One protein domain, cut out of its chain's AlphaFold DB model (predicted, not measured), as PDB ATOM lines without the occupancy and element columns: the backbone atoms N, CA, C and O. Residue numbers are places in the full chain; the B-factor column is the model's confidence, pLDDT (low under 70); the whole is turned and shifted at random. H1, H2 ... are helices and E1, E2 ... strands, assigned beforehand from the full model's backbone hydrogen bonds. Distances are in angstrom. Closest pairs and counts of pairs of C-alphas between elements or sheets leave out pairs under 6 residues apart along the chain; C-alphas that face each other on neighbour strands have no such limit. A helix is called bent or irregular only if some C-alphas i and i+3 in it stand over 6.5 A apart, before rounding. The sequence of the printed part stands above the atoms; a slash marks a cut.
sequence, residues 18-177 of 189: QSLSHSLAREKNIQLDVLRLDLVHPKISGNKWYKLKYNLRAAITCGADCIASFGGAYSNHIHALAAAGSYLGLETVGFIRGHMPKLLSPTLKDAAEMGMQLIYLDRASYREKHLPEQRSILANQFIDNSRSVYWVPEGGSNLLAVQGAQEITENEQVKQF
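What this domain is: This is residues 18 to 177 of the 189 residues of the protein "Pyridoxal-phosphate dependent enzyme" of Zooshikella ganghwensis (UniProt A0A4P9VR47). A strongly twisted sheet of four parallel strands is the core of a three-layered head, with H2, H3 and H4 on one face and H6 on the other. From this head two strands of chain reach out the same general way, H7 at the end and the stretch with H1 and E1 at the start; residues 23 to 29, of which 23 to 27 belong to H1, stick out free at the far end. The printed part has 160 residues with seven named helices and five named strands, in the order H1 E1 H2 E2 H3 E3 H4 E4 H5 H6 E5 H7, and the class is mixed. The sheet's order is E4 E3 E2 E5, and the whole is only just loose, close to compact, with a radius of gyration of the C-alphas of 18.6 A and spans of 62 by 37 by 27 A.

Where its parts are: In the sheet, E2 is residues 66 to 71, 16.7 A long, E3 is 92 to 97, 16.4 A, E4 is 117 to 121, 13.1 A, and E5 is 149 to 151. H3, residues 76 to 88, is 18.1 A long, H4 is 106 to 113, H5 is 123 to 127 and H6 is 132 to 142, 16.1 A long. H2, residues 46 to 61, is 22.4 A long and irregular: C-alphas 51 and 54 are 7.1 A apart, with a kink of 35 degrees near residue 53. H1 is residues 23 to 27, beginning at C-alpha 23 (521.530, -42.533, 659.926); E1 is 33 to 35; H7 is 159 to 170, 16.1 A long, ending at C-alpha 170 (518.605, -13.857, 651.885).

How they stand to each other: N 95 and O 69, 2.8 A, are within hydrogen-bond range across E3 and E2, as are N 96 and O 119, 2.8 A, across E4 and E3, and N 150 and O 66, 2.8 A, across E2 and E5. E2, H3, E3 and E3, H4, E4 are strand-helix-strand units, a helix linking parallel neighbours; E4, H5 H6, E5 is a split one, with E3 and E2 between; the three crossovers are right-handed. H3 runs along the strands over E3 and E2, at a height over the sheet of 9.4 A. H3 and H4 touch at a shallow tilt of 25 degrees, the closest C-alphas being His 79 and Ala 111, 5.1 A. H5 and H6 are on the opposite face to H3, each only just over none of the strands, with 2 C-alphas of each falling on E3. H2 touches H7 at a steep tilt of 51 degrees, opposite ways, the closest C-alphas being Lys 51 and Ala 161, 3.9 A. E1 pairs with no named strand, but residues 18 to 19 pair antiparallel with its residues 33 to 34. Each O i to N i+4 pair is within range in H1, H3, H4 and H5, against 10 of 12 in H2, 6 of 7 in H6 and 5 of 8 in H7.

The domain as a whole: The two C-alphas farthest apart, Glu 27 and Ser 146, are 65.0 A apart. The printed part has no cut, no link is long, and no printed residue is under 70 in pLDDT.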
ATOM      1  N   GLN A  18     518.233 -26.070 663.480       94.50
ATOM      2  CA  GLN A  18     518.348 -27.300 664.246       94.50
ATOM      3  C   GLN A  18     518.964 -28.394 663.381       94.50
ATOM      4  O   GLN A  18     518.347 -28.833 662.411       94.50
ATOM      5  N   SER A  19     520.131 -28.884 663.788       94.31
ATOM      6  CA  SER A  19     520.764 -30.024 663.135       94.31
ATOM      7  C   SER A  19     520.045 -31.327 663.431       94.31
ATOM      8  O   SER A  19     519.719 -31.648 664.580       94.31
ATOM      9  N   LEU A  20     519.809 -32.095 662.374       93.25
ATOM     10  CA  LEU A  20     519.180 -33.399 662.425       93.25
ATOM     11  C   LEU A  20     520.227 -34.493 662.265       93.25
ATOM     12  O   LEU A  20     520.965 -34.577 661.289       93.25
ATOM     13  N   SER A  21     520.227 -35.406 663.226       90.62
ATOM     14  CA  SER A  21     521.051 -36.599 663.169       90.62
ATOM     15  C   SER A  21     520.247 -37.761 662.587       90.62
ATOM     16  O   SER A  21     519.541 -38.452 663.324       90.62
ATOM     17  N   HIS A  22     520.396 -38.019 661.287       92.75
ATOM     18  CA  HIS A  22     519.774 -39.162 660.613       92.75
ATOM     19  C   HIS A  22     520.828 -40.164 660.120       92.75
ATOM     20  O   HIS A  22     521.855 -39.768 659.569       92.75
ATOM     21  N   SER A  23     520.580 -41.466 660.288       93.88
ATOM     22  CA  SER A  23     521.530 -42.533 659.926       93.88
ATOM     23  C   SER A  23     521.933 -42.483 658.450       93.88
ATOM     24  O   SER A  23     523.121 -42.496 658.144       93.88
ATOM     25  N   LEU A  24     520.959 -42.324 657.548       94.06
ATOM     26  CA  LEU A  24     521.207 -42.201 656.108       94.06
ATOM     27  C   LEU A  24     522.029 -40.950 655.758       94.06
ATOM     28  O   LEU A  24     522.886 -41.009 654.887       94.06
ATOM     29  N   ALA A  25     521.800 -39.828 656.450       92.31
ATOM     30  CA  ALA A  25     522.558 -38.601 656.210       92.31
ATOM     31  C   ALA A  25     524.026 -38.785 656.622       92.31
ATOM     32  O   ALA A  25     524.925 -38.437 655.865       92.31
ATOM     33  N   ARG A  26     524.272 -39.447 657.764       92.44
ATOM     34  CA  ARG A  26     525.627 -39.813 658.206       92.44
ATOM     35  C   ARG A  26     526.320 -40.761 657.227       92.44
ATOM     36  O   ARG A  26     527.476 -40.534 656.897       92.44
ATOM     37  N   GLU A  27     525.621 -41.790 656.741       96.06
ATOM     38  CA  GLU A  27     526.163 -42.738 655.753       96.06
ATOM     39  C   GLU A  27     526.582 -42.033 654.455       96.06
ATOM     40  O   GLU A  27     527.611 -42.359 653.869       96.06
ATOM     41  N   LYS A  28     525.794 -41.046 654.012       94.94
ATOM     42  CA  LYS A  28     526.064 -40.266 652.798       94.94
ATOM     43  C   LYS A  28     526.947 -39.036 653.032       94.94
ATOM     44  O   LYS A  28     527.186 -38.302 652.082       94.94
ATOM     45  N   ASN A  29     527.437 -38.821 654.256       94.38
ATOM     46  CA  ASN A  29     528.203 -37.639 654.658       94.38
ATOM     47  C   ASN A  29     527.498 -36.306 654.315       94.38
ATOM     48  O   ASN A  29     528.115 -35.367 653.822       94.38
ATOM     49  N   ILE A  30     526.183 -36.251 654.549       94.56
ATOM     50  CA  ILE A  30     525.324 -35.084 654.319       94.56
ATOM     51  C   ILE A  30     524.999 -34.434 655.666       94.56
ATOM     52  O   ILE A  30     524.520 -35.102 656.586       94.56
ATOM     53  N   GLN A  31     525.201 -33.118 655.763       94.25
ATOM     54  CA  GLN A  31     524.666 -32.308 656.855       94.25
ATOM     55  C   GLN A  31     523.195 -31.991 656.572       94.25
ATOM     56  O   GLN A  31     522.848 -31.506 655.497       94.25
ATOM     57  N   LEU A  32     522.325 -32.293 657.535       94.44
ATOM     58  CA  LEU A  32     520.893 -32.042 657.431       94.44
ATOM     59  C   LEU A  32     520.463 -31.122 658.567       94.44
ATOM     60  O   LEU A  32     520.486 -31.531 659.726       94.44
ATOM     61  N   ASP A  33     520.016 -29.918 658.227       94.88
ATOM     62  CA  ASP A  33     519.503 -28.944 659.186       94.88
ATOM     63  C   ASP A  33     518.072 -28.527 658.834       94.88
ATOM     64  O   ASP A  33     517.640 -28.595 657.682       94.88
ATOM     65  N   VAL A  34     517.330 -28.073 659.843       93.88
ATOM     66  CA  VAL A  34     515.999 -27.481 659.688       93.88
ATOM     67  C   VAL A  34     516.030 -26.049 660.186       93.88
ATOM     68  O   VAL A  34     516.336 -25.802 661.353       93.88
ATOM     69  N   LEU A  35     515.640 -25.108 659.327       92.75
ATOM     70  CA  LEU A  35     515.315 -23.753 659.754       92.75
ATOM     71  C   LEU A  35     513.951 -23.766 660.453       92.75
ATOM     72  O   LEU A  35     512.912 -23.965 659.817       92.75
ATOM     73  N   ARG A  36     513.940 -23.568 661.771       91.62
ATOM     74  CA  ARG A  36     512.744 -23.678 662.618       91.62
ATOM     75  C   ARG A  36     511.890 -22.415 662.558       91.62
ATOM     76  O   ARG A  36     511.729 -21.694 663.541       91.62
ATOM     77  N   LEU A  37     511.317 -22.152 661.383       88.75
ATOM     78  CA  LEU A  37     510.384 -21.043 661.167       88.75
ATOM     79  C   LEU A  37     509.163 -21.137 662.090       88.75
ATOM     80  O   LEU A  37     508.595 -20.124 662.468       88.75
ATOM     81  N   ASP A  38     508.769 -22.330 662.518       86.62
ATOM     82  CA  ASP A  38     507.686 -22.526 663.483       86.62
ATOM     83  C   ASP A  38     507.966 -21.916 664.869       86.62
ATOM     84  O   ASP A  38     507.020 -21.616 665.593       86.62
ATOM     85  N   LEU A  39     509.232 -21.669 665.222       87.69
ATOM     86  CA  LEU A  39     509.626 -21.098 666.513       87.69
ATOM     87  C   LEU A  39     509.704 -19.566 666.521       87.69
ATOM     88  O   LEU A  39     510.009 -18.989 667.561       87.69
ATOM     89  N   VAL A  40     509.430 -18.891 665.398       83.31
ATOM     90  CA  VAL A  40     509.535 -17.421 665.347       83.31
ATOM     91  C   VAL A  40     508.478 -16.724 666.197       83.31
ATOM     92  O   VAL A  40     508.749 -15.673 666.765       83.31
ATOM     93  N   HIS A  41     507.275 -17.295 666.296       83.31
ATOM     94  CA  HIS A  41     506.204 -16.744 667.116       83.31
ATOM     95  C   HIS A  41     505.223 -17.850 667.536       83.31
ATOM     96  O   HIS A  41     504.797 -18.634 666.687       83.31
ATOM     97  N   PRO A  42     504.778 -17.897 668.808       77.88
ATOM     98  CA  PRO A  42     503.977 -19.008 669.332       77.88
ATOM     99  C   PRO A  42     502.612 -19.180 668.650       77.88
ATOM    100  O   PRO A  42     502.079 -20.284 668.618       77.88
ATOM    101  N   LYS A  43     502.031 -18.094 668.122       77.62
ATOM    102  CA  LYS A  43     500.694 -18.101 667.490       77.62
ATOM    103  C   LYS A  43     500.691 -17.776 665.996       77.62
ATOM    104  O   LYS A  43     499.720 -18.069 665.304       77.62
ATOM    105  N   ILE A  44     501.763 -17.164 665.490       80.62
ATOM    106  CA  ILE A  44     501.869 -16.780 664.080       80.62
ATOM    107  C   ILE A  44     502.854 -17.770 663.479       80.62
ATOM    108  O   ILE A  44     504.051 -17.658 663.708       80.62
ATOM    109  N   SER A  45     502.351 -18.764 662.745       73.94
ATOM    110  CA  SER A  45     503.221 -19.693 662.015       73.94
ATOM    111  C   SER A  45     504.263 -18.905 661.214       73.94
ATOM    112  O   SER A  45     503.903 -17.931 660.546       73.94
ATOM    113  N   GLY A  46     505.536 -19.310 661.254       74.25
ATOM    114  CA  GLY A  46     506.603 -18.467 660.715       74.25
ATOM    115  C   GLY A  46     506.463 -18.122 659.247       74.25
ATOM    116  O   GLY A  46     506.565 -16.953 658.894       74.25
ATOM    117  N   ASN A  47     506.085 -19.079 658.397       82.50
ATOM    118  CA  ASN A  47     505.840 -18.792 656.978       82.50
ATOM    119  C   ASN A  47     504.756 -17.720 656.792       82.50
ATOM    120  O   ASN A  47     504.815 -16.925 655.856       82.50
ATOM    121  N   LYS A  48     503.752 -17.682 657.676       87.00
ATOM    122  CA  LYS A  48     502.699 -16.663 657.638       87.00
ATOM    123  C   LYS A  48     503.184 -15.318 658.161       87.00
ATOM    124  O   LYS A  48     502.779 -14.309 657.592       87.00
ATOM    125  N   TRP A  49     504.071 -15.291 659.158       89.44
ATOM    126  CA  TRP A  49     504.702 -14.048 659.601       89.44
ATOM    127  C   TRP A  49     505.433 -13.360 658.448       89.44
ATOM    128  O   TRP A  49     505.114 -12.215 658.141       89.44
ATOM    129  N   TYR A  50     506.334 -14.066 657.755       89.50
ATOM    130  CA  TYR A  50     507.082 -13.485 656.634       89.50
ATOM    131  C   TYR A  50     506.144 -12.950 655.543       89.50
ATOM    132  O   TYR A  50     506.294 -11.810 655.112       89.50
ATOM    133  N   LYS A  51     505.093 -13.698 655.179       88.75
ATOM    134  CA  LYS A  51     504.103 -13.247 654.183       88.75
ATOM    135  C   LYS A  51     503.305 -12.009 654.618       88.75
ATOM    136  O   LYS A  51     502.933 -11.178 653.788       88.75
ATOM    137  N   LEU A  52     503.013 -11.877 655.910       92.62
ATOM    138  CA  LEU A  52     502.216 -10.768 656.435       92.62
ATOM    139  C   LEU A  52     503.057  -9.539 656.784       92.62
ATOM    140  O   LEU A  52     502.551  -8.430 656.635       92.62
ATOM    141  N   LYS A  53     504.322  -9.702 657.192       92.06
ATOM    142  CA  LYS A  53     505.207  -8.645 657.716       92.06
ATOM    143  C   LYS A  53     505.112  -7.344 656.922       92.06
ATOM    144  O   LYS A  53     504.811  -6.294 657.482       92.06
ATOM    145  N   TYR A  54     505.314  -7.411 655.609       93.25
ATOM    146  CA  TYR A  54     505.305  -6.227 654.751       93.25
ATOM    147  C   TYR A  54     503.908  -5.670 654.475       93.25
ATOM    148  O   TYR A  54     503.759  -4.459 654.351       93.25
ATOM    149  N   ASN A  55     502.877  -6.516 654.453       95.38
ATOM    150  CA  ASN A  55     501.488  -6.061 654.380       95.38
ATOM    151  C   ASN A  55     501.083  -5.287 655.643       95.38
ATOM    152  O   ASN A  55     500.477  -4.227 655.543       95.38
ATOM    153  N   LEU A  56     501.461  -5.787 656.820       94.12
ATOM    154  CA  LEU A  56     501.208  -5.134 658.106       94.12
ATOM    155  C   LEU A  56     501.968  -3.808 658.209       94.12
ATOM    156  O   LEU A  56     501.394  -2.794 658.598       94.12
ATOM    157  N   ARG A  57     503.244  -3.785 657.794       93.69
ATOM    158  CA  ARG A  57     504.027  -2.543 657.713       93.69
ATOM    159  C   ARG A  57     503.390  -1.531 656.767       93.69
ATOM    160  O   ARG A  57     503.306  -0.361 657.126       93.69
ATOM    161  N   ALA A  58     502.934  -1.962 655.591       94.06
ATOM    162  CA  ALA A  58     502.261  -1.084 654.637       94.06
ATOM    163  C   ALA A  58     500.962  -0.507 655.219       94.06
ATOM    164  O   ALA A  58     500.767   0.703 655.139       94.06
ATOM    165  N   ALA A  59     500.145  -1.336 655.878       94.44
ATOM    166  CA  ALA A  59     498.922  -0.906 656.554       94.44
ATOM    167  C   ALA A  59     499.190   0.150 657.640       94.44
ATOM    168  O   ALA A  59     498.521   1.179 657.683       94.44
ATOM    169  N   ILE A  60     500.209  -0.062 658.480       92.75
ATOM    170  CA  ILE A  60     500.619   0.918 659.497       92.75
ATOM    171  C   ILE A  60     501.110   2.206 658.833       92.75
ATOM    172  O   ILE A  60     500.705   3.294 659.227       92.75
ATOM    173  N   THR A  61     501.958   2.094 657.808       92.25
ATOM    174  CA  THR A  61     502.555   3.251 657.118       92.25
ATOM    175  C   THR A  61     501.496   4.131 656.464       92.25
ATOM    176  O   THR A  61     501.599   5.353 656.528       92.25
ATOM    177  N   CYS A  62     500.461   3.537 655.865       92.06
ATOM    178  CA  CYS A  62     499.355   4.299 655.292       92.06
ATOM    179  C   CYS A  62     498.322   4.765 656.329       92.06
ATOM    180  O   CYS A  62     497.337   5.385 655.940       92.06
ATOM    181  N   GLY A  63     498.528   4.474 657.619       92.25
ATOM    182  CA  GLY A  63     497.624   4.875 658.696       92.25
ATOM    183  C   GLY A  63     496.270   4.174 658.646       92.25
ATOM    184  O   GLY A  63     495.269   4.797 658.976       92.25
ATOM    185  N   ALA A  64     496.225   2.915 658.199       93.81
ATOM    186  CA  ALA A  64     494.977   2.166 658.121       93.81
ATOM    187  C   ALA A  64     494.388   1.904 659.513       93.81
ATOM    188  O   ALA A  64     495.085   1.413 660.403       93.81
ATOM    189  N   ASP A  65     493.090   2.154 659.671       93.81
ATOM    190  CA  ASP A  65     492.378   1.923 660.932       93.81
ATOM    191  C   ASP A  65     492.056   0.445 661.167       93.81
ATOM    192  O   ASP A  65     491.848   0.026 662.304       93.81
ATOM    193  N   CYS A  66     491.971  -0.339 660.091       94.69
ATOM    194  CA  CYS A  66     491.642  -1.758 660.126       94.69
ATOM    195  C   CYS A  66     492.321  -2.514 658.978       94.69
ATOM    196  O   CYS A  66     492.477  -1.996 657.869       94.69
ATOM    197  N   ILE A  67     492.663  -3.784 659.207       96.81
ATOM    198  CA  ILE A  67     493.188  -4.688 658.179       96.81
ATOM    199  C   ILE A  67     492.179  -5.799 657.896       96.81
ATOM    200  O   ILE A  67     491.797  -6.554 658.788       96.81
ATOM    201  N   ALA A  68     491.778  -5.944 656.637       97.00
ATOM    202  CA  ALA A  68     490.796  -6.935 656.220       97.00
ATOM    203  C   ALA A  68     491.390  -7.975 655.265       97.00
ATOM    204  O   ALA A  68     492.213  -7.664 654.398       97.00
ATOM    205  N   SER A  69     490.945  -9.223 655.392       97.12
ATOM    206  CA  SER A  69     491.282 -10.286 654.444       97.12
ATOM    207  C   SER A  69     490.180 -11.337 654.334       97.12
ATOM    208  O   SER A  69     489.158 -11.269 655.011       97.12
ATOM    209  N   PHE A  70     490.391 -12.314 653.455       96.56
ATOM    210  CA  PHE A  70     489.419 -13.342 653.102       96.56
ATOM    211  C   PHE A  70     489.956 -14.742 653.424       96.56
ATOM    212  O   PHE A  70     491.162 -15.000 653.324       96.56
ATOM    213  N   GLY A  71     489.067 -15.663 653.797       95.69
ATOM    214  CA  GLY A  71     489.415 -17.072 653.966       95.69
ATOM    215  C   GLY A  71     488.216 -18.011 654.107       95.69
ATOM    216  O   GLY A  71     487.059 -17.608 654.176       95.69
ATOM    217  N   GLY A  72     488.500 -19.312 654.151       95.31
ATOM    218  CA  GLY A  72     487.512 -20.343 654.474       95.31
ATOM    219  C   GLY A  72     487.416 -20.655 655.970       95.31
ATOM    220  O   GLY A  72     488.155 -20.113 656.790       95.31
ATOM    221  N   ALA A  73     486.549 -21.616 656.303       93.81
ATOM    222  CA  ALA A  73     486.293 -22.037 657.679       93.81
ATOM    223  C   ALA A  73     487.538 -22.533 658.435       93.81
ATOM    224  O   ALA A  73     487.569 -22.409 659.642       93.81
ATOM    225  N   TYR A  74     488.565 -23.059 657.764       93.19
ATOM    226  CA  TYR A  74     489.797 -23.559 658.401       93.19
ATOM    227  C   TYR A  74     491.037 -22.756 657.970       93.19
ATOM    228  O   TYR A  74     492.115 -23.303 657.753       93.19
ATOM    229  N   SER A  75     490.867 -21.454 657.715       92.88
ATOM    230  CA  SER A  75     491.921 -20.634 657.116       92.88
ATOM    231  C   SER A  75     493.045 -20.308 658.101       92.88
ATOM    232  O   SER A  75     492.921 -19.420 658.944       92.88
ATOM    233  N   ASN A  76     494.203 -20.939 657.896       91.44
ATOM    234  CA  ASN A  76     495.447 -20.586 658.590       91.44
ATOM    235  C   ASN A  76     495.904 -19.146 658.302       91.44
ATOM    236  O   ASN A  76     496.635 -18.560 659.093       91.44
ATOM    237  N   HIS A  77     495.503 -18.572 657.161       93.31
ATOM    238  CA  HIS A  77     495.790 -17.173 656.832       93.31
ATOM    239  C   HIS A  77     495.007 -16.208 657.724       93.31
ATOM    240  O   HIS A  77     495.599 -15.302 658.297       93.31
ATOM    241  N   ILE A  78     493.704 -16.447 657.894       96.19
ATOM    242  CA  ILE A  78     492.847 -15.654 658.788       96.19
ATOM    243  C   ILE A  78     493.351 -15.752 660.226       96.19
ATOM    244  O   ILE A  78     493.541 -14.729 660.874       96.19
ATOM    245  N   HIS A  79     493.659 -16.967 660.685       95.56
ATOM    246  CA  HIS A  79     494.239 -17.180 662.008       95.56
ATOM    247  C   HIS A  79     495.554 -16.406 662.200       95.56
ATOM    248  O   HIS A  79     495.732 -15.715 663.200       95.56
ATOM    249  N   ALA A  80     496.478 -16.478 661.235       94.25
ATOM    250  CA  ALA A  80     497.750 -15.765 661.321       94.25
ATOM    251  C   ALA A  80     497.585 -14.239 661.284       94.25
ATOM    252  O   ALA A  80     498.298 -13.541 662.003       94.25
ATOM    253  N   LEU A  81     496.651 -13.725 660.479       96.25
ATOM    254  CA  LEU A  81     496.342 -12.298 660.437       96.25
ATOM    255  C   LEU A  81     495.734 -11.818 661.759       96.25
ATOM    256  O   LEU A  81     496.165 -10.786 662.261       96.25
ATOM    257  N   ALA A  82     494.807 -12.579 662.349       96.69
ATOM    258  CA  ALA A  82     494.241 -12.277 663.665       96.69
ATOM    259  C   ALA A  82     495.323 -12.246 664.750       96.69
ATOM    260  O   ALA A  82     495.405 -11.296 665.525       96.69
ATOM    261  N   ALA A  83     496.210 -13.246 664.758       94.88
ATOM    262  CA  ALA A  83     497.321 -13.311 665.699       94.88
ATOM    263  C   ALA A  83     498.302 -12.143 665.534       94.88
ATOM    264  O   ALA A  83     498.738 -11.567 666.529       94.88
ATOM    265  N   ALA A  84     498.626 -11.767 664.295       93.88
ATOM    266  CA  ALA A  84     499.480 -10.618 664.015       93.88
ATOM    267  C   ALA A  84     498.818  -9.290 664.403       93.88
ATOM    268  O   ALA A  84     499.481  -8.435 664.983       93.88
ATOM    269  N   GLY A  85     497.521  -9.136 664.125       94.81
ATOM    270  CA  GLY A  85     496.747  -7.965 664.527       94.81
ATOM    271  C   GLY A  85     496.708  -7.811 666.040       94.81
ATOM    272  O   GLY A  85     497.120  -6.781 666.558       94.81
ATOM    273  N   SER A  86     496.340  -8.876 666.753       95.00
ATOM    274  CA  SER A  86     496.335  -8.921 668.220       95.00
ATOM    275  C   SER A  86     497.700  -8.571 668.818       95.00
ATOM    276  O   SER A  86     497.788  -7.745 669.722       95.00
ATOM    277  N   TYR A  87     498.779  -9.141 668.273       91.50
ATOM    278  CA  TYR A  87     500.143  -8.882 668.736       91.50
ATOM    279  C   TYR A  87     500.593  -7.427 668.522       91.50
ATOM    280  O   TYR A  87     501.308  -6.878 669.356       91.50
ATOM    281  N   LEU A  88     500.171  -6.800 667.421       91.06
ATOM    282  CA  LEU A  88     500.544  -5.427 667.059       91.06
ATOM    283  C   LEU A  88     499.534  -4.369 667.532       91.06
ATOM    284  O   LEU A  88     499.759  -3.184 667.295       91.06
ATOM    285  N   GLY A  89     498.429  -4.774 668.163       93.00
ATOM    286  CA  GLY A  89     497.339  -3.870 668.542       93.00
ATOM    287  C   GLY A  89     496.561  -3.300 667.348       93.00
ATOM    288  O   GLY A  89     496.068  -2.180 667.425       93.00
ATOM    289  N   LEU A  90     496.474  -4.040 666.238       94.00
ATOM    290  CA  LEU A  90     495.755  -3.644 665.024       94.00
ATOM    291  C   LEU A  90     494.382  -4.313 664.968       94.00
ATOM    292  O   LEU A  90     494.259  -5.521 665.185       94.00
ATOM    293  N   GLU A  91     493.362  -3.545 664.591       95.94
ATOM    294  CA  GLU A  91     492.042  -4.101 664.306       95.94
ATOM    295  C   GLU A  91     492.080  -4.947 663.032       95.94
ATOM    296  O   GLU A  91     492.656  -4.559 662.007       95.94
ATOM    297  N   THR A  92     491.466  -6.130 663.098       97.56
ATOM    298  CA  THR A  92     491.441  -7.064 661.975       97.56
ATOM    299  C   THR A  92     490.049  -7.612 661.712       97.56
ATOM    300  O   THR A  92     489.285  -7.893 662.636       97.56
ATOM    301  N   VAL A  93     489.738  -7.805 660.430       97.69
ATOM    302  CA  VAL A  93     488.463  -8.358 659.959       97.69
ATOM    303  C   VAL A  93     488.716  -9.520 659.000       97.69
ATOM    304  O   VAL A  93     489.480  -9.418 658.035       97.69
ATOM    305  N   GLY A  94     488.055 -10.643 659.265       97.44
ATOM    306  CA  GLY A  94     488.084 -11.845 658.443       97.44
ATOM    307  C   GLY A  94     486.760 -12.068 657.725       97.44
ATOM    308  O   GLY A  94     485.758 -12.414 658.349       97.44
ATOM    309  N   PHE A  95     486.766 -11.946 656.400       97.12
ATOM    310  CA  PHE A  95     485.634 -12.303 655.551       97.12
ATOM    311  C   PHE A  95     485.658 -13.800 655.233       97.12
ATOM    312  O   PHE A  95     486.527 -14.286 654.502       97.12
ATOM    313  N   ILE A  96     484.709 -14.543 655.797       97.31
ATOM    314  CA  ILE A  96     484.674 -16.001 655.780       97.31
ATOM    315  C   ILE A  96     483.686 -16.511 654.735       97.31
ATOM    316  O   ILE A  96     482.505 -16.170 654.752       97.31
ATOM    317  N   ARG A  97     484.153 -17.385 653.839       95.94
ATOM    318  CA  ARG A  97     483.296 -18.020 652.830       95.94
ATOM    319  C   ARG A  97     482.284 -18.974 653.467       95.94
ATOM    320  O   ARG A  97     482.675 -19.968 654.082       95.94
ATOM    321  N   GLY A  98     481.008 -18.771 653.161       92.88
ATOM    322  CA  GLY A  98     479.890 -19.611 653.579       92.88
ATOM    323  C   GLY A  98     479.012 -18.930 654.624       92.88
ATOM    324  O   GLY A  98     479.095 -17.730 654.842       92.88
ATOM    325  N   HIS A  99     478.153 -19.717 655.264       89.88
ATOM    326  CA  HIS A  99     477.277 -19.235 656.329       89.88
ATOM    327  C   HIS A  99     477.928 -19.425 657.697       89.88
ATOM    328  O   HIS A  99     478.770 -20.312 657.868       89.88
ATOM    329  N   MET A 100     477.494 -18.626 658.673       90.88
ATOM    330  CA  MET A 100     477.912 -18.785 660.060       90.88
ATOM    331  C   MET A 100     477.536 -20.193 660.553       90.88
ATOM    332  O   MET A 100     476.355 -20.557 660.522       90.88
ATOM    333  N   PRO A 101     478.512 -21.021 660.963       89.75
ATOM    334  CA  PRO A 101     478.225 -22.362 661.443       89.75
ATOM    335  C   PRO A 101     477.699 -22.315 662.884       89.75
ATOM    336  O   PRO A 101     477.970 -21.373 663.624       89.75
ATOM    337  N   LYS A 102     477.005 -23.376 663.320       91.06
ATOM    338  CA  LYS A 102     476.599 -23.532 664.733       91.06
ATOM    339  C   LYS A 102     477.799 -23.602 665.682       91.06
ATOM    340  O   LYS A 102     477.706 -23.177 666.825       91.06
ATOM    341  N   LEU A 103     478.903 -24.175 665.203       92.06
ATOM    342  CA  LEU A 103     480.172 -24.278 665.912       92.06
ATOM    343  C   LEU A 103     481.276 -23.755 664.999       92.06
ATOM    344  O   LEU A 103     481.403 -24.207 663.858       92.06
ATOM    345  N   LEU A 104     482.061 -22.805 665.502       94.06
ATOM    346  CA  LEU A 104     483.251 -22.334 664.806       94.06
ATOM    347  C   LEU A 104     484.283 -23.461 664.722       94.06
ATOM    348  O   LEU A 104     484.402 -24.289 665.625       94.06
ATOM    349  N   SER A 105     485.054 -23.468 663.638       95.81
ATOM    350  CA  SER A 105     486.279 -24.261 663.597       95.81
ATOM    351  C   SER A 105     487.262 -23.763 664.669       95.81
ATOM    352  O   SER A 105     487.182 -22.595 665.063       95.81
ATOM    353  N   PRO A 106     488.243 -24.587 665.079       95.19
ATOM    354  CA  PRO A 106     489.290 -24.144 665.999       95.19
ATOM    355  C   PRO A 106     489.990 -22.864 665.520       95.19
ATOM    356  O   PRO A 106     490.093 -21.902 666.265       95.19
ATOM    357  N   THR A 107     490.346 -22.783 664.232       94.00
ATOM    358  CA  THR A 107     491.051 -21.614 663.680       94.00
ATOM    359  C   THR A 107     490.230 -20.326 663.723       94.00
ATOM    360  O   THR A 107     490.795 -19.256 663.920       94.00
ATOM    361  N   LEU A 108     488.912 -20.398 663.496       96.69
ATOM    362  CA  LEU A 108     488.054 -19.208 663.551       96.69
ATOM    363  C   LEU A 108     487.704 -18.826 664.983       96.69
ATOM    364  O   LEU A 108     487.597 -17.641 665.275       96.69
ATOM    365  N   LYS A 109     487.547 -19.815 665.866       97.19
ATOM    366  CA  LYS A 109     487.374 -19.569 667.292       97.19
ATOM    367  C   LYS A 109     488.581 -18.808 667.846       97.19
ATOM    368  O   LYS A 109     488.399 -17.730 668.396       97.19
ATOM    369  N   ASP A 110     489.788 -19.306 667.591       96.31
ATOM    370  CA  ASP A 110     491.029 -18.667 668.030       96.31
ATOM    371  C   ASP A 110     491.186 -17.261 667.424       96.31
ATOM    372  O   ASP A 110     491.577 -16.327 668.119       96.31
ATOM    373  N   ALA A 111     490.840 -17.075 666.144       97.31
ATOM    374  CA  ALA A 111     490.869 -15.757 665.506       97.31
ATOM    375  C   ALA A 111     489.922 -14.756 666.195       97.31
ATOM    376  O   ALA A 111     490.320 -13.625 666.471       97.31
ATOM    377  N   ALA A 112     488.694 -15.179 666.511       97.50
ATOM    378  CA  ALA A 112     487.727 -14.353 667.229       97.50
ATOM    379  C   ALA A 112     488.185 -14.043 668.666       97.50
ATOM    380  O   ALA A 112     488.067 -12.904 669.113       97.50
ATOM    381  N   GLU A 113     488.766 -15.017 669.376       97.38
ATOM    382  CA  GLU A 113     489.352 -14.820 670.713       97.38
ATOM    383  C   GLU A 113     490.550 -13.857 670.698       97.38
ATOM    384  O   GLU A 113     490.808 -13.170 671.685       97.38
ATOM    385  N   MET A 114     491.257 -13.758 669.569       97.00
ATOM    386  CA  MET A 114     492.308 -12.762 669.329       97.00
ATOM    387  C   MET A 114     491.764 -11.376 668.937       97.00
ATOM    388  O   MET A 114     492.550 -10.469 668.667       97.00
ATOM    389  N   GLY A 115     490.442 -11.189 668.935       97.12
ATOM    390  CA  GLY A 115     489.784  -9.909 668.671       97.12
ATOM    391  C   GLY A 115     489.485  -9.638 667.196       97.12
ATOM    392  O   GLY A 115     489.060  -8.535 666.865       97.12
ATOM    393  N   MET A 116     489.682 -10.611 666.300       97.81
ATOM    394  CA  MET A 116     489.294 -10.446 664.899       97.81
ATOM    395  C   MET A 116     487.772 -10.499 664.746       97.81
ATOM    396  O   MET A 116     487.121 -11.460 665.166       97.81
ATOM    397  N   GLN A 117     487.202  -9.521 664.044       96.75
ATOM    398  CA  GLN A 117     485.801  -9.565 663.638       96.75
ATOM    399  C   GLN A 117     485.618 -10.546 662.472       96.75
ATOM    400  O   GLN A 117     486.310 -10.457 661.459       96.75
ATOM    401  N   LEU A 118     484.662 -11.471 662.584       96.94
ATOM    402  CA  LEU A 118     484.356 -12.446 661.532       96.94
ATOM    403  C   LEU A 118     483.058 -12.078 660.810       96.94
ATOM    404  O   LEU A 118     482.000 -12.000 661.434       96.94
ATOM    405  N   ILE A 119     483.128 -11.903 659.489       96.00
ATOM    406  CA  ILE A 119     481.979 -11.571 658.637       96.00
ATOM    407  C   ILE A 119     481.787 -12.680 657.613       96.00
ATOM    408  O   ILE A 119     482.692 -12.998 656.850       96.00
ATOM    409  N   TYR A 120     480.602 -13.279 657.580       95.56
ATOM    410  CA  TYR A 120     480.302 -14.400 656.694       95.56
ATOM    411  C   TYR A 120     479.715 -13.919 655.371       95.56
ATOM    412  O   TYR A 120     478.751 -13.158 655.360       95.56
ATOM    413  N   LEU A 121     480.280 -14.394 654.261       95.12
ATOM    414  CA  LEU A 121     479.834 -14.078 652.907       95.12
ATOM    415  C   LEU A 121     479.332 -15.331 652.205       95.12
ATOM    416  O   LEU A 121     480.009 -16.366 652.186       95.12
ATOM    417  N   ASP A 122     478.183 -15.224 651.544       94.31
ATOM    418  CA  ASP A 122     477.725 -16.271 650.641       94.31
ATOM    419  C   ASP A 122     478.735 -16.506 649.494       94.31
ATOM    420  O   ASP A 122     479.674 -15.742 649.250       94.31
ATOM    421  N   ARG A 123     478.554 -17.611 648.765       92.94
ATOM    422  CA  ARG A 123     479.494 -18.004 647.706       92.94
ATOM    423  C   ARG A 123     479.533 -17.031 646.527       92.94
ATOM    424  O   ARG A 123     480.565 -16.993 645.864       92.94
ATOM    425  N   ALA A 124     478.449 -16.323 646.224       93.75
ATOM    426  CA  ALA A 124     478.420 -15.342 645.143       93.75
ATOM    427  C   ALA A 124     479.214 -14.098 645.544       93.75
ATOM    428  O   ALA A 124     480.228 -13.811 644.907       93.75
ATOM    429  N   SER A 125     478.869 -13.502 646.683       92.62
ATOM    430  CA  SER A 125     479.564 -12.353 647.267       92.62
ATOM    431  C   SER A 125     481.064 -12.620 647.473       92.62
ATOM    432  O   SER A 125     481.907 -11.765 647.205       92.62
ATOM    433  N   TYR A 126     481.440 -13.837 647.891       94.31
ATOM    434  CA  TYR A 126     482.848 -14.209 648.086       94.31
ATOM    435  C   TYR A 126     483.644 -14.330 646.774       94.31
ATOM    436  O   TYR A 126     484.861 -14.133 646.775       94.31
ATOM    437  N   ARG A 127     483.012 -14.674 645.642       93.62
ATOM    438  CA  ARG A 127     483.713 -14.737 644.341       93.62
ATOM    439  C   ARG A 127     484.134 -13.352 643.859       93.62
ATOM    440  O   ARG A 127     485.183 -13.220 643.237       93.62
ATOM    441  N   GLU A 128     483.361 -12.337 644.212       94.38
ATOM    442  CA  GLU A 128     483.557 -10.947 643.797       94.38
ATOM    443  C   GLU A 128     484.534 -10.178 644.696       94.38
ATOM    444  O   GLU A 128     484.827  -9.017 644.444       94.38
ATOM    445  N   LYS A 129     485.131 -10.826 645.702       93.00
ATOM    446  CA  LYS A 129     486.058 -10.224 646.681       93.00
ATOM    447  C   LYS A 129     487.265  -9.458 646.107       93.00
ATOM    448  O   LYS A 129     487.950  -8.729 646.828       93.00
ATOM    449  N   HIS A 130     487.599  -9.686 644.840       90.25
ATOM    450  CA  HIS A 130     488.690  -8.997 644.148       90.25
ATOM    451  C   HIS A 130     488.245  -7.669 643.524       90.25
ATOM    452  O   HIS A 130     489.097  -6.833 643.236       90.25
ATOM    453  N   LEU A 131     486.938  -7.466 643.343       93.50
ATOM    454  CA  LEU A 131     486.376  -6.262 642.748       93.50
ATOM    455  C   LEU A 131     486.449  -5.093 643.749       93.50
ATOM    456  O   LEU A 131     486.033  -5.251 644.901       93.50
ATOM    457  N   PRO A 132     486.948  -3.912 643.337       91.94
ATOM    458  CA  PRO A 132     486.996  -2.729 644.198       91.94
ATOM    459  C   PRO A 132     485.621  -2.293 644.718       91.94
ATOM    460  O   PRO A 132     485.495  -1.911 645.881       91.94
ATOM    461  N   GLU A 133     484.587  -2.398 643.882       92.88
ATOM    462  CA  GLU A 133     483.206  -2.080 644.256       92.88
ATOM    463  C   GLU A 133     482.720  -2.983 645.391       92.88
ATOM    464  O   GLU A 133     482.269  -2.491 646.423       92.88
ATOM    465  N   GLN A 134     482.937  -4.297 645.266       92.94
ATOM    466  CA  GLN A 134     482.567  -5.249 646.308       92.94
ATOM    467  C   GLN A 134     483.299  -4.961 647.620       92.94
ATOM    468  O   GLN A 134     482.690  -4.974 648.685       92.94
ATOM    469  N   ARG A 135     484.598  -4.651 647.579       92.69
ATOM    470  CA  ARG A 135     485.348  -4.268 648.788       92.69
ATOM    471  C   ARG A 135     484.817  -2.993 649.430       92.69
ATOM    472  O   ARG A 135     484.797  -2.910 650.651       92.69
ATOM    473  N   SER A 136     484.371  -2.034 648.625       90.50
ATOM    474  CA  SER A 136     483.770  -0.792 649.120       90.50
ATOM    475  C   SER A 136     482.435  -1.072 649.814       90.50
ATOM    476  O   SER A 136     482.216  -0.609 650.928       90.50
ATOM    477  N   ILE A 137     481.582  -1.910 649.212       91.12
ATOM    478  CA  ILE A 137     480.326  -2.371 649.827       91.12
ATOM    479  C   ILE A 137     480.607  -3.072 651.156       91.12
ATOM    480  O   ILE A 137     479.970  -2.765 652.159       91.12
ATOM    481  N   LEU A 138     481.574  -3.993 651.173       92.00
ATOM    482  CA  LEU A 138     481.945  -4.733 652.373       92.00
ATOM    483  C   LEU A 138     482.495  -3.812 653.465       92.00
ATOM    484  O   LEU A 138     482.079  -3.957 654.606       92.00
ATOM    485  N   ALA A 139     483.379  -2.862 653.141       90.44
ATOM    486  CA  ALA A 139     483.900  -1.887 654.105       90.44
ATOM    487  C   ALA A 139     482.759  -1.147 654.820       90.44
ATOM    488  O   ALA A 139     482.681  -1.170 656.048       90.44
ATOM    489  N   ASN A 140     481.803  -0.627 654.049       88.38
ATOM    490  CA  ASN A 140     480.666   0.131 654.572       88.38
ATOM    491  C   ASN A 140     479.725  -0.696 655.474       88.38
ATOM    492  O   ASN A 140     478.881  -0.127 656.162       88.38
ATOM    493  N   GLN A 141     479.817  -2.034 655.466       85.00
ATOM    494  CA  GLN A 141     478.985  -2.901 656.309       85.00
ATOM    495  C   GLN A 141     479.504  -3.046 657.742       85.00
ATOM    496  O   GLN A 141     478.721  -3.406 658.621       85.00
ATOM    497  N   PHE A 142     480.800  -2.834 657.985       82.44
ATOM    498  CA  PHE A 142     481.403  -3.124 659.293       82.44
ATOM    499  C   PHE A 142     482.208  -1.980 659.892       82.44
ATOM    500  O   PHE A 142     482.498  -2.025 661.087       82.44
ATOM    501  N   ILE A 143     482.566  -0.972 659.100       84.12
ATOM    502  CA  ILE A 143     483.326   0.172 659.578       84.12
ATOM    503  C   ILE A 143     482.649   1.473 659.150       84.12
ATOM    504  O   ILE A 143     481.986   1.537 658.118       84.12
ATOM    505  N   ASP A 144     482.791   2.506 659.977       82.06
ATOM    506  CA  ASP A 144     482.359   3.864 659.649       82.06
ATOM    507  C   ASP A 144     483.122   4.366 658.408       82.06
ATOM    508  O   ASP A 144     484.328   4.151 658.304       82.06
ATOM    509  N   ASN A 145     482.448   5.068 657.491       78.75
ATOM    510  CA  ASN A 145     483.042   5.621 656.265       78.75
ATOM    511  C   ASN A 145     484.208   6.600 656.523       78.75
ATOM    512  O   ASN A 145     484.952   6.928 655.600       78.75
ATOM    513  N   SER A 146     484.356   7.098 657.753       78.94
ATOM    514  CA  SER A 146     485.496   7.910 658.195       78.94
ATOM    515  C   SER A 146     486.762   7.099 658.501       78.94
ATOM    516  O   SER A 146     487.832   7.691 658.641       78.94
ATOM    517  N   ARG A 147     486.659   5.768 658.591       89.56
ATOM    518  CA  ARG A 147     487.764   4.854 658.885       89.56
ATOM    519  C   ARG A 147     488.240   4.143 657.620       89.56
ATOM    520  O   ARG A 147     487.467   3.778 656.736       89.56
ATOM    521  N   SER A 148     489.539   3.912 657.552       91.56
ATOM    522  CA  SER A 148     490.230   3.330 656.408       91.56
ATOM    523  C   SER A 148     490.514   1.834 656.597       91.56
ATOM    524  O   SER A 148     490.841   1.368 657.689       91.56
ATOM    525  N   VAL A 149     490.409   1.062 655.508       95.12
ATOM    526  CA  VAL A 149     490.643  -0.393 655.509       95.12
ATOM    527  C   VAL A 149     491.791  -0.750 654.573       95.12
ATOM    528  O   VAL A 149     491.730  -0.483 653.370       95.12
ATOM    529  N   TYR A 150     492.810  -1.429 655.099       96.00
ATOM    530  CA  TYR A 150     493.865  -2.037 654.295       96.00
ATOM    531  C   TYR A 150     493.504  -3.480 653.928       96.00
ATOM    532  O   TYR A 150     493.285  -4.326 654.797       96.00
ATOM    533  N   TRP A 151     493.472  -3.788 652.631       95.75
ATOM    534  CA  TRP A 151     493.063  -5.100 652.130       95.75
ATOM    535  C   TRP A 151     494.257  -6.006 651.840       95.75
ATOM    536  O   TRP A 151     495.013  -5.777 650.895       95.75
ATOM    537  N   VAL A 152     494.365  -7.106 652.584       95.38
ATOM    538  CA  VAL A 152     495.310  -8.190 652.298       95.38
ATOM    539  C   VAL A 152     494.602  -9.252 651.448       95.38
ATOM    540  O   VAL A 152     493.534  -9.731 651.844       95.38
ATOM    541  N   PRO A 153     495.157  -9.668 650.294       92.25
ATOM    542  CA  PRO A 153     494.574 -10.736 649.484       92.25
ATOM    543  C   PRO A 153     494.406 -12.049 650.256       92.25
ATOM    544  O   PRO A 153     495.121 -12.315 651.223       92.25
ATOM    545  N   GLU A 154     493.472 -12.891 649.808       90.88
ATOM    546  CA  GLU A 154     493.305 -14.248 650.342       90.88
ATOM    547  C   GLU A 154     494.651 -14.994 650.324       90.88
ATOM    548  O   GLU A 154     495.365 -14.983 649.323       90.88
ATOM    549  N   GLY A 155     495.031 -15.591 651.455       84.50
ATOM    550  CA  GLY A 155     496.312 -16.293 651.603       84.50
ATOM    551  C   GLY A 155     497.548 -15.394 651.751       84.50
ATOM    552  O   GLY A 155     498.626 -15.918 652.042       84.50
ATOM    553  N   GLY A 156     497.391 -14.075 651.594       81.88
ATOM    554  CA  GLY A 156     498.475 -13.101 651.613       81.88
ATOM    555  C   GLY A 156     499.288 -13.072 650.323       81.88
ATOM    556  O   GLY A 156     500.371 -12.513 650.327       81.88
ATOM    557  N   SER A 157     498.815 -13.670 649.229       84.31
ATOM    558  CA  SER A 157     499.600 -13.830 647.998       84.31
ATOM    559  C   SER A 157     499.698 -12.521 647.201       84.31
ATOM    560  O   SER A 157     498.890 -12.253 646.314       84.31
ATOM    561  N   ASN A 158     500.670 -11.674 647.542       89.94
ATOM    562  CA  ASN A 158     501.043 -10.477 646.787       89.94
ATOM    563  C   ASN A 158     502.561 -10.242 646.811       89.94
ATOM    564  O   ASN A 158     503.299 -10.947 647.498       89.94
ATOM    565  N   LEU A 159     503.029  -9.223 646.084       92.88
ATOM    566  CA  LEU A 159     504.455  -8.888 646.004       92.88
ATOM    567  C   LEU A 159     505.086  -8.600 647.376       92.88
ATOM    568  O   LEU A 159     506.237  -8.956 647.597       92.88
ATOM    569  N   LEU A 160     504.330  -8.035 648.324       93.38
ATOM    570  CA  LEU A 160     504.810  -7.805 649.692       93.38
ATOM    571  C   LEU A 160     505.050  -9.122 650.445       93.38
ATOM    572  O   LEU A 160     505.991  -9.228 651.230       93.38
ATOM    573  N   ALA A 161     504.240 -10.150 650.197       90.75
ATOM    574  CA  ALA A 161     504.491 -11.474 650.753       90.75
ATOM    575  C   ALA A 161     505.681 -12.178 650.100       90.75
ATOM    576  O   ALA A 161     506.411 -12.879 650.801       90.75
ATOM    577  N   VAL A 162     505.901 -11.970 648.796       90.81
ATOM    578  CA  VAL A 162     507.111 -12.445 648.104       90.81
ATOM    579  C   VAL A 162     508.348 -11.780 648.703       90.81
ATOM    580  O   VAL A 162     509.278 -12.484 649.084       90.81
ATOM    581  N   GLN A 163     508.319 -10.459 648.894       91.88
ATOM    582  CA  GLN A 163     509.387  -9.708 649.558       91.88
ATOM    583  C   GLN A 163     509.678 -10.250 650.965       91.88
ATOM    584  O   GLN A 163     510.827 -10.427 651.352       91.88
ATOM    585  N   GLY A 164     508.632 -10.569 651.727       90.25
ATOM    586  CA  GLY A 164     508.772 -11.212 653.030       90.25
ATOM    587  C   GLY A 164     509.435 -12.581 652.970       90.25
ATOM    588  O   GLY A 164     510.315 -12.874 653.772       90.25
ATOM    589  N   ALA A 165     509.030 -13.421 652.020       89.69
ATOM    590  CA  ALA A 165     509.608 -14.747 651.844       89.69
ATOM    591  C   ALA A 165     511.077 -14.695 651.383       89.69
ATOM    592  O   ALA A 165     511.861 -15.545 651.802       89.69
ATOM    593  N   GLN A 166     511.465 -13.693 650.586       90.38
ATOM    594  CA  GLN A 166     512.852 -13.495 650.147       90.38
ATOM    595  C   GLN A 166     513.820 -13.320 651.324       90.38
ATOM    596  O   GLN A 166     514.925 -13.858 651.268       90.38
ATOM    597  N   GLU A 167     513.391 -12.698 652.431       89.94
ATOM    598  CA  GLU A 167     514.222 -12.570 653.642       89.94
ATOM    599  C   GLU A 167     514.691 -13.924 654.195       89.94
ATOM    600  O   GLU A 167     515.755 -14.010 654.807       89.94
ATOM    601  N   ILE A 168     513.907 -14.991 653.991       89.00
ATOM    602  CA  ILE A 168     514.271 -16.338 654.440       89.00
ATOM    603  C   ILE A 168     515.504 -16.810 653.668       89.00
ATOM    604  O   ILE A 168     516.463 -17.280 654.271       89.00
ATOM    605  N   THR A 169     515.496 -16.664 652.344       86.88
ATOM    606  CA  THR A 169     516.598 -17.102 651.474       86.88
ATOM    607  C   THR A 169     517.784 -16.143 651.477       86.88
ATOM    608  O   THR A 169     518.911 -16.553 651.219       86.88
ATOM    609  N   GLU A 170     517.551 -14.867 651.776       87.75
ATOM    610  CA  GLU A 170     518.605 -13.857 651.885       87.75
ATOM    611  C   GLU A 170     519.388 -13.943 653.200       87.75
ATOM    612  O   GLU A 170     520.442 -13.319 653.316       87.75
ATOM    613  N   ASN A 171     518.923 -14.742 654.165       84.62
ATOM    614  CA  ASN A 171     519.650 -15.023 655.393       84.62
ATOM    615  C   ASN A 171     521.031 -15.630 655.081       84.62
ATOM    616  O   ASN A 171     521.137 -16.679 654.448       84.62
ATOM    617  N   GLU A 172     522.095 -14.990 655.570       85.62
ATOM    618  CA  GLU A 172     523.481 -15.396 655.304       85.62
ATOM    619  C   GLU A 172     523.797 -16.832 655.740       85.62
ATOM    620  O   GLU A 172     524.593 -17.500 655.092       85.62
ATOM    621  N   GLN A 173     523.148 -17.345 656.790       86.81
ATOM    622  CA  GLN A 173     523.296 -18.746 657.191       86.81
ATOM    623  C   GLN A 173     522.597 -19.690 656.205       86.81
ATOM    624  O   GLN A 173     523.126 -20.752 655.908       86.81
ATOM    625  N   VAL A 174     521.441 -19.300 655.655       88.81
ATOM    626  CA  VAL A 174     520.735 -20.090 654.628       88.81
ATOM    627  C   VAL A 174     521.555 -20.162 653.338       88.81
ATOM    628  O   VAL A 174     521.616 -21.219 652.716       88.81
ATOM    629  N   LYS A 175     522.251 -19.082 652.967       89.69
ATOM    630  CA  LYS A 175     523.130 -19.043 651.783       89.69
ATOM    631  C   LYS A 175     524.333 -19.989 651.857       89.69
ATOM    632  O   LYS A 175     524.969 -20.216 650.833       89.69
ATOM    633  N   GLN A 176     524.660 -20.525 653.034       91.00
ATOM    634  CA  GLN A 176     525.750 -21.492 653.207       91.00
ATOM    635  C   GLN A 176     525.358 -22.924 652.814       91.00
ATOM    636  O   GLN A 176     526.231 -23.782 652.743       91.00
ATOM    637  N   PHE A 177     524.070 -23.197 652.574       92.50
ATOM    638  CA  PHE A 177     523.587 -24.529 652.218       92.50
ATOM    639  C   PHE A 177     523.644 -24.769 650.707       92.50
ATOM    640  O   PHE A 177     523.186 -23.941 649.922       92.50
TER     641      PHE A 177